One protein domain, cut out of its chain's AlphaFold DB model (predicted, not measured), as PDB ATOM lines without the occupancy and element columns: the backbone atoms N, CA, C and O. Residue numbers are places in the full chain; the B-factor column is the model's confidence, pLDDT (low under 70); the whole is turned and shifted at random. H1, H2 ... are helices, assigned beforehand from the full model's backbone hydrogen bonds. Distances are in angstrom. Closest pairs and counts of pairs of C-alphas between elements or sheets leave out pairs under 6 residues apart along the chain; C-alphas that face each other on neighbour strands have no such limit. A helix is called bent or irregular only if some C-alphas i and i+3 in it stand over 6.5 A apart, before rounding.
ATOM      1  N   ILE A   5     145.311 115.633 132.621       89.75
ATOM      2  CA  ILE A   5     144.628 114.531 133.318       89.75
ATOM      3  C   ILE A   5     143.944 113.582 132.332       89.75
ATOM      4  O   ILE A   5     143.948 112.378 132.556       89.75
ATOM      5  N   ILE A   6     143.376 114.098 131.241       90.50
ATOM      6  CA  ILE A   6     142.668 113.273 130.253       90.50
ATOM      7  C   ILE A   6     143.612 112.242 129.614       90.50
ATOM      8  O   ILE A   6     143.347 111.047 129.749       90.50
ATOM      9  N   PRO A   7     144.728 112.639 128.967       90.06
ATOM     10  CA  PRO A   7     145.644 111.665 128.383       90.06
ATOM     11  C   PRO A   7     146.312 110.789 129.452       90.06
ATOM     12  O   PRO A   7     146.579 109.623 129.178       90.06
ATOM     13  N   LEU A   8     146.486 111.280 130.687       91.25
ATOM     14  CA  LEU A   8     146.987 110.463 131.795       91.25
ATOM     15  C   LEU A   8     146.033 109.308 132.136       91.25
ATOM     16  O   LEU A   8     146.474 108.167 132.233       91.25
ATOM     17  N   ILE A   9     144.732 109.582 132.279       92.62
ATOM     18  CA  ILE A   9     143.718 108.547 132.542       92.62
ATOM     19  C   ILE A   9     143.678 107.538 131.395       92.62
ATOM     20  O   ILE A   9     143.641 106.336 131.638       92.62
ATOM     21  N   LEU A  10     143.739 108.010 130.149       92.25
ATOM     22  CA  LEU A  10     143.753 107.119 128.990       92.25
ATOM     23  C   LEU A  10     145.033 106.272 128.917       92.25
ATOM     24  O   LEU A  10     144.974 105.116 128.515       92.25
ATOM     25  N   THR A  11     146.176 106.811 129.350       91.00
ATOM     26  CA  THR A  11     147.423 106.038 129.466       91.00
ATOM     27  C   THR A  11     147.251 104.909 130.483       91.00
ATOM     28  O   THR A  11     147.613 103.772 130.202       91.00
ATOM     29  N   ILE A  12     146.657 105.204 131.647       91.00
ATOM     30  CA  ILE A  12     146.345 104.196 132.673       91.00
ATOM     31  C   ILE A  12     145.384 103.143 132.109       91.00
ATOM     32  O   ILE A  12     145.625 101.955 132.282       91.00
ATOM     33  N   PHE A  13     144.341 103.550 131.382       90.81
ATOM     34  CA  PHE A  13     143.428 102.615 130.723       90.81
ATOM     35  C   PHE A  13     144.169 101.653 129.780       90.81
ATOM     36  O   PHE A  13     144.024 100.446 129.927       90.81
ATOM     37  N   VAL A  14     145.019 102.163 128.879       90.38
ATOM     38  CA  VAL A  14     145.819 101.330 127.959       90.38
ATOM     39  C   VAL A  14     146.760 100.384 128.712       90.38
ATOM     40  O   VAL A  14     146.937  99.247 128.290       90.38
ATOM     41  N   MET A  15     147.341 100.822 129.834       87.75
ATOM     42  CA  MET A  15     148.245  99.988 130.637       87.75
ATOM     43  C   MET A  15     147.541  98.821 131.338       87.75
ATOM     44  O   MET A  15     148.144  97.763 131.467       87.75
ATOM     45  N   PHE A  16     146.305  99.006 131.811       86.94
ATOM     46  CA  PHE A  16     145.632  98.033 132.685       86.94
ATOM     47  C   PHE A  16     144.453  97.300 132.039       86.94
ATOM     48  O   PHE A  16     143.919  96.375 132.653       86.94
ATOM     49  N   TYR A  17     144.021  97.690 130.835       88.12
ATOM     50  CA  TYR A  17     142.843  97.093 130.205       88.12
ATOM     51  C   TYR A  17     142.958  95.569 130.064       88.12
ATOM     52  O   TYR A  17     142.020  94.870 130.439       88.12
ATOM     53  N   GLY A  18     144.103  95.056 129.612       83.94
ATOM     54  CA  GLY A  18     144.292  93.618 129.429       83.94
ATOM     55  C   GLY A  18     144.189  92.820 130.732       83.94
ATOM     56  O   GLY A  18     143.453  91.841 130.800       83.94
ATOM     57  N   CYS A  39     128.962  90.572 125.331       90.12
ATOM     58  CA  CYS A  39     130.213  90.598 126.089       90.12
ATOM     59  C   CYS A  39     131.437  90.531 125.167       90.12
ATOM     60  O   CYS A  39     132.345  91.361 125.266       90.12
ATOM     61  N   THR A  40     131.438  89.585 124.224       90.38
ATOM     62  CA  THR A  40     132.547  89.397 123.277       90.38
ATOM     63  C   THR A  40     132.708  90.618 122.371       90.38
ATOM     64  O   THR A  40     133.824  91.094 122.150       90.38
ATOM     65  N   TYR A  41     131.593  91.181 121.900       90.06
ATOM     66  CA  TYR A  41     131.577  92.402 121.102       90.06
ATOM     67  C   TYR A  41     132.166  93.591 121.869       90.06
ATOM     68  O   TYR A  41     133.007  94.322 121.343       90.06
ATOM     69  N   THR A  42     131.776  93.757 123.135       91.06
ATOM     70  CA  THR A  42     132.278  94.843 123.986       91.06
ATOM     71  C   THR A  42     133.782  94.720 124.228       91.06
ATOM     72  O   THR A  42     134.504  95.711 124.100       91.06
ATOM     73  N   LYS A  43     134.279  93.511 124.521       90.25
ATOM     74  CA  LYS A  43     135.719  93.253 124.674       90.25
ATOM     75  C   LYS A  43     136.498  93.604 123.405       90.25
ATOM     76  O   LYS A  43     137.487  94.329 123.471       90.25
ATOM     77  N   SER A  44     136.008  93.170 122.244       89.50
ATOM     78  CA  SER A  44     136.623  93.484 120.947       89.50
ATOM     79  C   SER A  44     136.698  94.997 120.684       89.50
ATOM     80  O   SER A  44     137.744  95.521 120.296       89.50
ATOM     81  N   TRP A  45     135.628  95.740 120.980       92.50
ATOM     82  CA  TRP A  45     135.605  97.201 120.833       92.50
ATOM     83  C   TRP A  45     136.596  97.932 121.740       92.50
ATOM     84  O   TRP A  45     137.202  98.937 121.345       92.50
ATOM     85  N   LEU A  46     136.763  97.445 122.965       92.31
ATOM     86  CA  LEU A  46     137.720  98.005 123.909       92.31
ATOM     87  C   LEU A  46     139.159  97.706 123.469       92.31
ATOM     88  O   LEU A  46     139.980  98.623 123.486       92.31
ATOM     89  N   TRP A  47     139.446  96.505 122.955       91.38
ATOM     90  CA  TRP A  47     140.736  96.196 122.329       91.38
ATOM     91  C   TRP A  47     141.020  97.059 121.100       91.38
ATOM     92  O   TRP A  47     142.125  97.580 120.955       91.38
ATOM     93  N   HIS A  48     140.015  97.314 120.259       91.88
ATOM     94  CA  HIS A  48     140.161  98.249 119.144       91.88
ATOM     95  C   HIS A  48     140.505  99.665 119.632       91.88
ATOM     96  O   HIS A  48     141.382 100.329 119.079       91.88
ATOM     97  N   SER A  49     139.872 100.114 120.718       92.00
ATOM     98  CA  SER A  49     140.175 101.408 121.341       92.00
ATOM     99  C   SER A  49     141.602 101.450 121.894       92.00
ATOM    100  O   SER A  49     142.307 102.442 121.693       92.00
ATOM    101  N   VAL A  50     142.062 100.370 122.536       91.06
ATOM    102  CA  VAL A  50     143.455 100.226 122.979       91.06
ATOM    103  C   VAL A  50     144.406 100.285 121.790       91.06
ATOM    104  O   VAL A  50     145.380 101.030 121.863       91.06
ATOM    105  N   ALA A  51     144.103  99.612 120.680       89.69
ATOM    106  CA  ALA A  51     144.937  99.630 119.481       89.69
ATOM    107  C   ALA A  51     145.050 101.031 118.853       89.69
ATOM    108  O   ALA A  51     146.123 101.451 118.414       89.69
ATOM    109  N   VAL A  52     143.950 101.792 118.836       91.56
ATOM    110  CA  VAL A  52     143.925 103.173 118.328       91.56
ATOM    111  C   VAL A  52     144.719 104.112 119.236       91.56
ATOM    112  O   VAL A  52     145.547 104.875 118.742       91.56
ATOM    113  N   LEU A  53     144.512 104.049 120.556       91.56
ATOM    114  CA  LEU A  53     145.235 104.889 121.523       91.56
ATOM    115  C   LEU A  53     146.727 104.540 121.588       91.56
ATOM    116  O   LEU A  53     147.568 105.423 121.741       91.56
ATOM    117  N   SER A  54     147.050 103.260 121.425       89.81
ATOM    118  CA  SER A  54     148.418 102.745 121.338       89.81
ATOM    119  C   SER A  54     149.078 103.023 119.987       89.81
ATOM    120  O   SER A  54     150.278 102.828 119.818       89.81
ATOM    121  N   GLY A  55     148.289 103.448 119.001       89.06
ATOM    122  CA  GLY A  55     148.698 103.665 117.622       89.06
ATOM    123  C   GLY A  55     149.204 102.418 116.888       89.06
ATOM    124  O   GLY A  55     149.707 102.529 115.769       89.06
ATOM    125  N   THR A  56     149.025 101.233 117.471       88.06
ATOM    126  CA  THR A  56     149.292  99.931 116.843       88.06
ATOM    127  C   THR A  56     148.337  99.686 115.677       88.06
ATOM    128  O   THR A  56     148.754  99.186 114.635       88.06
ATOM    129  N   ALA A  57     147.106 100.206 115.758       87.88
ATOM    130  CA  ALA A  57     146.175 100.273 114.626       87.88
ATOM    131  C   ALA A  57     146.725 101.071 113.420       87.88
ATOM    132  O   ALA A  57     146.247 100.907 112.301       87.88
ATOM    133  N   PHE A  58     147.732 101.927 113.635       88.94
ATOM    134  CA  PHE A  58     148.407 102.713 112.598       88.94
ATOM    135  C   PHE A  58     149.827 102.205 112.289       88.94
ATOM    136  O   PHE A  58     150.589 102.896 111.613       88.94
ATOM    137  N   GLY A  59     150.190 101.007 112.763       84.62
ATOM    138  CA  GLY A  59     151.465 100.352 112.458       84.62
ATOM    139  C   GLY A  59     152.612 100.655 113.425       84.62
ATOM    140  O   GLY A  59     153.756 100.323 113.117       84.62
ATOM    141  N   LEU A  60     152.349 101.275 114.582       88.25
ATOM    142  CA  LEU A  60     153.346 101.318 115.654       88.25
ATOM    143  C   LEU A  60     153.526  99.918 116.263       88.25
ATOM    144  O   LEU A  60     152.543  99.194 116.405       88.25
ATOM    145  N   PRO A  61     154.754  99.523 116.637       86.56
ATOM    146  CA  PRO A  61     154.967  98.240 117.290       86.56
ATOM    147  C   PRO A  61     154.350  98.242 118.699       86.56
ATOM    148  O   PRO A  61     154.308  99.302 119.339       86.56
ATOM    149  N   PRO A  62     153.905  97.083 119.208       85.38
ATOM    150  CA  PRO A  62     153.533  96.933 120.610       85.38
ATOM    151  C   PRO A  62     154.732  97.193 121.536       85.38
ATOM    152  O   PRO A  62     155.891  97.082 121.130       85.38
ATOM    153  N   ASP A  63     154.462  97.577 122.786       77.69
ATOM    154  CA  ASP A  63     155.505  97.994 123.737       77.69
ATOM    155  C   ASP A  63     156.403  96.847 124.230       77.69
ATOM    156  O   ASP A  63     157.550  97.091 124.608       77.69
ATOM    157  N   GLY A  64     155.903  95.608 124.239       69.31
ATOM    158  CA  GLY A  64     156.619  94.435 124.743       69.31
ATOM    159  C   GLY A  64     157.003  94.511 126.229       69.31
ATOM    160  O   GLY A  64     157.841  93.733 126.682       69.31
ATOM    161  N   VAL A  65     156.430  95.447 126.998       66.88
ATOM    162  CA  VAL A  65     156.842  95.712 128.391       66.88
ATOM    163  C   VAL A  65     156.252  94.692 129.364       66.88
ATOM    164  O   VAL A  65     156.939  94.263 130.286       66.88
ATOM    165  N   LEU A  66     155.008  94.260 129.148       59.16
ATOM    166  CA  LEU A  66     154.408  93.145 129.888       59.16
ATOM    167  C   LEU A  66     154.436  91.913 128.979       59.16
ATOM    168  O   LEU A  66     153.540  91.720 128.163       59.16
ATOM    169  N   THR A  67     155.523  91.150 129.081       53.28
ATOM    170  CA  THR A  67     155.800  89.889 128.362       53.28
ATOM    171  C   THR A  67     155.636  88.668 129.270       53.28
ATOM    172  O   THR A  67     156.222  87.613 129.031       53.28
ATOM    173  N   GLU A  68     154.857  88.795 130.348       54.44
ATOM    174  CA  GLU A  68     154.544  87.651 131.204       54.44
ATOM    175  C   GLU A  68     153.782  86.580 130.405       54.44
ATOM    176  O   GLU A  68     152.957  86.909 129.567       54.44
ATOM    177  N   PRO A  69     153.991  85.280 130.646       52.00
ATOM    178  CA  PRO A  69     153.348  84.212 129.871       52.00
ATOM    179  C   PRO A  69     151.810  84.148 130.006       52.00
ATOM    180  O   PRO A  69     151.186  83.267 129.422       52.00
ATOM    181  N   THR A  70     151.199  85.057 130.770       60.00
ATOM    182  CA  THR A  70     149.753  85.196 130.974       60.00
ATOM    183  C   THR A  70     149.116  86.317 130.151       60.00
ATOM    184  O   THR A  70     147.913  86.510 130.281       60.00
ATOM    185  N   VAL A  71     149.849  87.069 129.315       66.44
ATOM    186  CA  VAL A  71     149.221  88.099 128.458       66.44
ATOM    187  C   VAL A  71     148.330  87.470 127.384       66.44
ATOM    188  O   VAL A  71     148.714  86.486 126.749       66.44
ATOM    189  N   SER A  72     147.148  88.050 127.154       74.62
ATOM    190  CA  SER A  72     146.284  87.620 126.052       74.62
ATOM    191  C   SER A  72     146.916  88.020 124.707       74.62
ATOM    192  O   SER A  72     147.654  89.008 124.647       74.62
ATOM    193  N   PRO A  73     146.659  87.282 123.610       76.88
ATOM    194  CA  PRO A  73     147.204  87.622 122.295       76.88
ATOM    195  C   PRO A  73     146.862  89.054 121.862       76.88
ATOM    196  O   PRO A  73     147.713  89.756 121.320       76.88
ATOM    197  N   ASP A  74     145.645  89.509 122.173       80.00
ATOM    198  CA  ASP A  74     145.203  90.873 121.884       80.00
ATOM    199  C   ASP A  74     146.041  91.908 122.643       80.00
ATOM    200  O   ASP A  74     146.416  92.937 122.082       80.00
ATOM    201  N   GLU A  75     146.412  91.625 123.894       75.50
ATOM    202  CA  GLU A  75     147.275  92.495 124.691       75.50
ATOM    203  C   GLU A  75     148.698  92.574 124.139       75.50
ATOM    204  O   GLU A  75     149.283  93.660 124.097       75.50
ATOM    205  N   ALA A  76     149.240  91.447 123.682       79.25
ATOM    206  CA  ALA A  76     150.585  91.372 123.123       79.25
ATOM    207  C   ALA A  76     150.723  92.147 121.800       79.25
ATOM    208  O   ALA A  76     151.766  92.750 121.553       79.25
ATOM    209  N   GLU A  77     149.680  92.157 120.969       82.06
ATOM    210  CA  GLU A  77     149.702  92.784 119.639       82.06
ATOM    211  C   GLU A  77     149.256  94.253 119.659       82.06
ATOM    212  O   GLU A  77     149.768  95.084 118.907       82.06
ATOM    213  N   SER A  78     148.289  94.604 120.510       82.50
ATOM    214  CA  SER A  78     147.631  95.912 120.429       82.50
ATOM    215  C   SER A  78     148.152  96.946 121.425       82.50
ATOM    216  O   SER A  78     147.943  98.143 121.194       82.50
ATOM    217  N   ARG A  79     148.823  96.540 122.511       86.25
ATOM    218  CA  ARG A  79     149.181  97.458 123.599       86.25
ATOM    219  C   ARG A  79     150.499  98.186 123.344       86.25
ATOM    220  O   ARG A  79     151.564  97.589 123.199       86.25
ATOM    221  N   ASN A  80     150.433  99.512 123.388       89.00
ATOM    222  CA  ASN A  80     151.592 100.385 123.504       89.00
ATOM    223  C   ASN A  80     151.208 101.664 124.261       89.00
ATOM    224  O   ASN A  80     150.562 102.555 123.719       89.00
ATOM    225  N   PHE A  81     151.615 101.795 125.527       86.94
ATOM    226  CA  PHE A  81     151.276 102.988 126.321       86.94
ATOM    227  C   PHE A  81     152.132 104.224 125.985       86.94
ATOM    228  O   PHE A  81     151.801 105.338 126.411       86.94
ATOM    229  N   VAL A  82     153.234 104.062 125.241       89.06
ATOM    230  CA  VAL A  82     154.225 105.124 125.001       89.06
ATOM    231  C   VAL A  82     153.617 106.345 124.304       89.06
ATOM    232  O   VAL A  82     153.838 107.454 124.798       89.06
ATOM    233  N   PRO A  83     152.817 106.216 123.223       88.56
ATOM    234  CA  PRO A  83     152.205 107.372 122.570       88.56
ATOM    235  C   PRO A  83     151.344 108.207 123.521       88.56
ATOM    236  O   PRO A  83     151.458 109.435 123.551       88.56
ATOM    237  N   MET A  84     150.540 107.556 124.364       90.69
ATOM    238  CA  MET A  84     149.674 108.247 125.322       90.69
ATOM    239  C   MET A  84     150.470 108.936 126.434       90.69
ATOM    240  O   MET A  84     150.158 110.070 126.819       90.69
ATOM    241  N   LEU A  85     151.563 108.318 126.886       89.56
ATOM    242  CA  LEU A  85     152.480 108.924 127.849       89.56
ATOM    243  C   LEU A  85     153.183 110.156 127.255       89.56
ATOM    244  O   LEU A  85     153.267 111.199 127.909       89.56
ATOM    245  N   VAL A  86     153.614 110.081 125.992       91.62
ATOM    246  CA  VAL A  86     154.211 111.211 125.262       91.62
ATOM    247  C   VAL A  86     153.212 112.361 125.122       91.62
ATOM    248  O   VAL A  86     153.552 113.503 125.438       91.62
ATOM    249  N   ILE A  87     151.966 112.080 124.726       91.38
ATOM    250  CA  ILE A  87     150.902 113.095 124.636       91.38
ATOM    251  C   ILE A  87     150.675 113.752 126.003       91.38
ATOM    252  O   ILE A  87     150.601 114.980 126.092       91.38
ATOM    253  N   THR A  88     150.632 112.962 127.079       91.62
ATOM    254  CA  THR A  88     150.496 113.475 128.452       91.62
ATOM    255  C   THR A  88     151.618 114.455 128.797       91.62
ATOM    256  O   THR A  88     151.349 115.564 129.274       91.62
ATOM    257  N   GLY A  89     152.870 114.094 128.497       91.38
ATOM    258  CA  GLY A  89     154.036 114.954 128.710       91.38
ATOM    259  C   GLY A  89     153.986 116.252 127.896       91.38
ATOM    260  O   GLY A  89     154.256 117.328 128.436       91.38
ATOM    261  N   ILE A  90     153.579 116.180 126.624       92.31
ATOM    262  CA  ILE A  90     153.425 117.357 125.752       92.31
ATOM    263  C   ILE A  90     152.374 118.314 126.320       92.31
ATOM    264  O   ILE A  90     152.647 119.509 126.463       92.31
ATOM    265  N   VAL A  91     151.192 117.807 126.684       91.06
ATOM    266  CA  VAL A  91     150.110 118.635 127.239       91.06
ATOM    267  C   VAL A  91     150.563 119.304 128.536       91.06
ATOM    268  O   VAL A  91     150.396 120.518 128.690       91.06
ATOM    269  N   MET A  92     151.216 118.559 129.431       90.25
ATOM    270  CA  MET A  92     151.762 119.104 130.676       90.25
ATOM    271  C   MET A  92     152.800 120.209 130.414       90.25
ATOM    272  O   MET A  92     152.738 121.282 131.022       90.25
ATOM    273  N   ALA A  93     153.731 119.992 129.481       90.06
ATOM    274  CA  ALA A  93     154.755 120.974 129.131       90.06
ATOM    275  C   ALA A  93     154.150 122.261 128.541       90.06
ATOM    276  O   ALA A  93     154.564 123.371 128.899       90.06
ATOM    277  N   VAL A  94     153.145 122.130 127.670       90.50
ATOM    278  CA  VAL A  94     152.410 123.267 127.096       90.50
ATOM    279  C   VAL A  94     151.676 124.040 128.189       90.50
ATOM    280  O   VAL A  94     151.780 125.269 128.238       90.50
ATOM    281  N   GLU A  95     150.998 123.357 129.113       87.00
ATOM    282  CA  GLU A  95     150.308 124.011 130.227       87.00
ATOM    283  C   GLU A  95     151.271 124.778 131.139       87.00
ATOM    284  O   GLU A  95     150.995 125.930 131.491       87.00
ATOM    285  N   LEU A  96     152.428 124.197 131.472       86.44
ATOM    286  CA  LEU A  96     153.467 124.869 132.260       86.44
ATOM    287  C   LEU A  96     154.008 126.111 131.536       86.44
ATOM    288  O   LEU A  96     154.121 127.181 132.141       86.44
ATOM    289  N   ARG A  97     154.268 126.013 130.225       86.75
ATOM    290  CA  ARG A  97     154.704 127.146 129.387       86.75
ATOM    291  C   ARG A  97     153.654 128.257 129.321       86.75
ATOM    292  O   ARG A  97     154.009 129.436 129.370       86.75
ATOM    293  N   VAL A  98     152.373 127.915 129.189       85.50
ATOM    294  CA  VAL A  98     151.270 128.893 129.146       85.50
ATOM    295  C   VAL A  98     151.077 129.550 130.512       85.50
ATOM    296  O   VAL A  98     150.940 130.772 130.582       85.50
ATOM    297  N   LYS A  99     151.124 128.778 131.605       80.62
ATOM    298  CA  LYS A  99     151.025 129.307 132.974       80.62
ATOM    299  C   LYS A  99     152.183 130.256 133.291       80.62
ATOM    300  O   LYS A  99     151.940 131.354 133.784       80.62
ATOM    301  N   GLY A 100     153.415 129.877 132.944       76.88
ATOM    302  CA  GLY A 100     154.594 130.731 133.110       76.88
ATOM    303  C   GLY A 100     154.505 132.034 132.309       76.88
ATOM    304  O   GLY A 100     154.852 133.095 132.822       76.88
ATOM    305  N   ARG A 101     153.967 131.989 131.080       77.00
ATOM    306  CA  ARG A 101     153.700 133.199 130.285       77.00
ATOM    307  C   ARG A 101     152.641 134.102 130.918       77.00
ATOM    308  O   ARG A 101     152.861 135.307 130.962       77.00
ATOM    309  N   ARG A 102     151.541 133.550 131.447       71.25
ATOM    310  CA  ARG A 102     150.526 134.354 132.158       71.25
ATOM    311  C   ARG A 102     151.103 135.042 133.392       71.25
ATOM    312  O   ARG A 102     150.874 136.229 133.556       71.25
ATOM    313  N   LEU A 103     151.891 134.334 134.204       68.75
ATOM    314  CA  LEU A 103     152.512 134.907 135.407       68.75
ATOM    315  C   LEU A 103     153.481 136.057 135.080       68.75
ATOM    316  O   LEU A 103     153.531 137.038 135.808       68.75
TER     317      LEU A 103
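AT A GLANCE: This is residues 5 to 18 and 39 to 103 of the 114 residues of an uncharacterized protein of marine metagenome (UniProt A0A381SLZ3). A small helical body has one long arm: H4 runs side by side with H1 over its first turns, and its residues 93 to 103 then stick out alone and make much of the length. In the body the last turn of H2 packs on H1 at a steep angle, short H3 packs on H2, and a long loop, residues 54 to 72, leads from H2 to H3. The printed part has 79 residues, with four named helices, H1 to H4 in that order, and no named strand: its class is all helix. It is loose, with a radius of gyration of the C-alphas of 15.0 A, and only just elongated, spanning 50 by 25 by 21 A.

IN THESE COORDINATES: H1, residues 5 to 18, begins at C-alpha 5 (144.628, 114.531, 133.318) and is 21.3 A long; it is irregular, with C-alphas 15 and 18 7.6 A apart. H2, residues 39 to 53, is 21.2 A long. H3 is residues 73 to 78. H4, residues 82 to 103, is 31.6 A long and ends at C-alpha 103 (152.512, 134.907, 135.407).

HOW THE PARTS SIT: H1 touches H4 with residues 5 to 11 alone, opposite ways at a shallow tilt of 14 degrees; the closest C-alphas, of Pro 7 and Thr 88, are 5.2 A apart. H2 touches H1 with residues 50 to 53 alone, at a steep tilt of 51 degrees, the closest C-alphas being those of Val 14 and Val 50, 5.6 A. H2 and H3 touch, closest at the C-alphas of Ala 51 and Ser 78, 4.7 A. Their shallow tilt of 34.5 degrees is only just short of steep. H3 and H4 are apart. In H2, H3 and H4 every O i to N i+4 pair is within hydrogen-bond range; in H1, 9 of 10 are.

THE WHOLE: The two farthest C-alphas, of Thr 40 and Leu 103, are 51.2 A apart. Residues 19 to 38 are not printed, and C-alphas 18 and 39 are 14.8 A apart across this cut. The link from H2 to H3 is long, that from H3 to H4 tight. The model's confidence is under 70 at residues 64 to 71 and at residue 103.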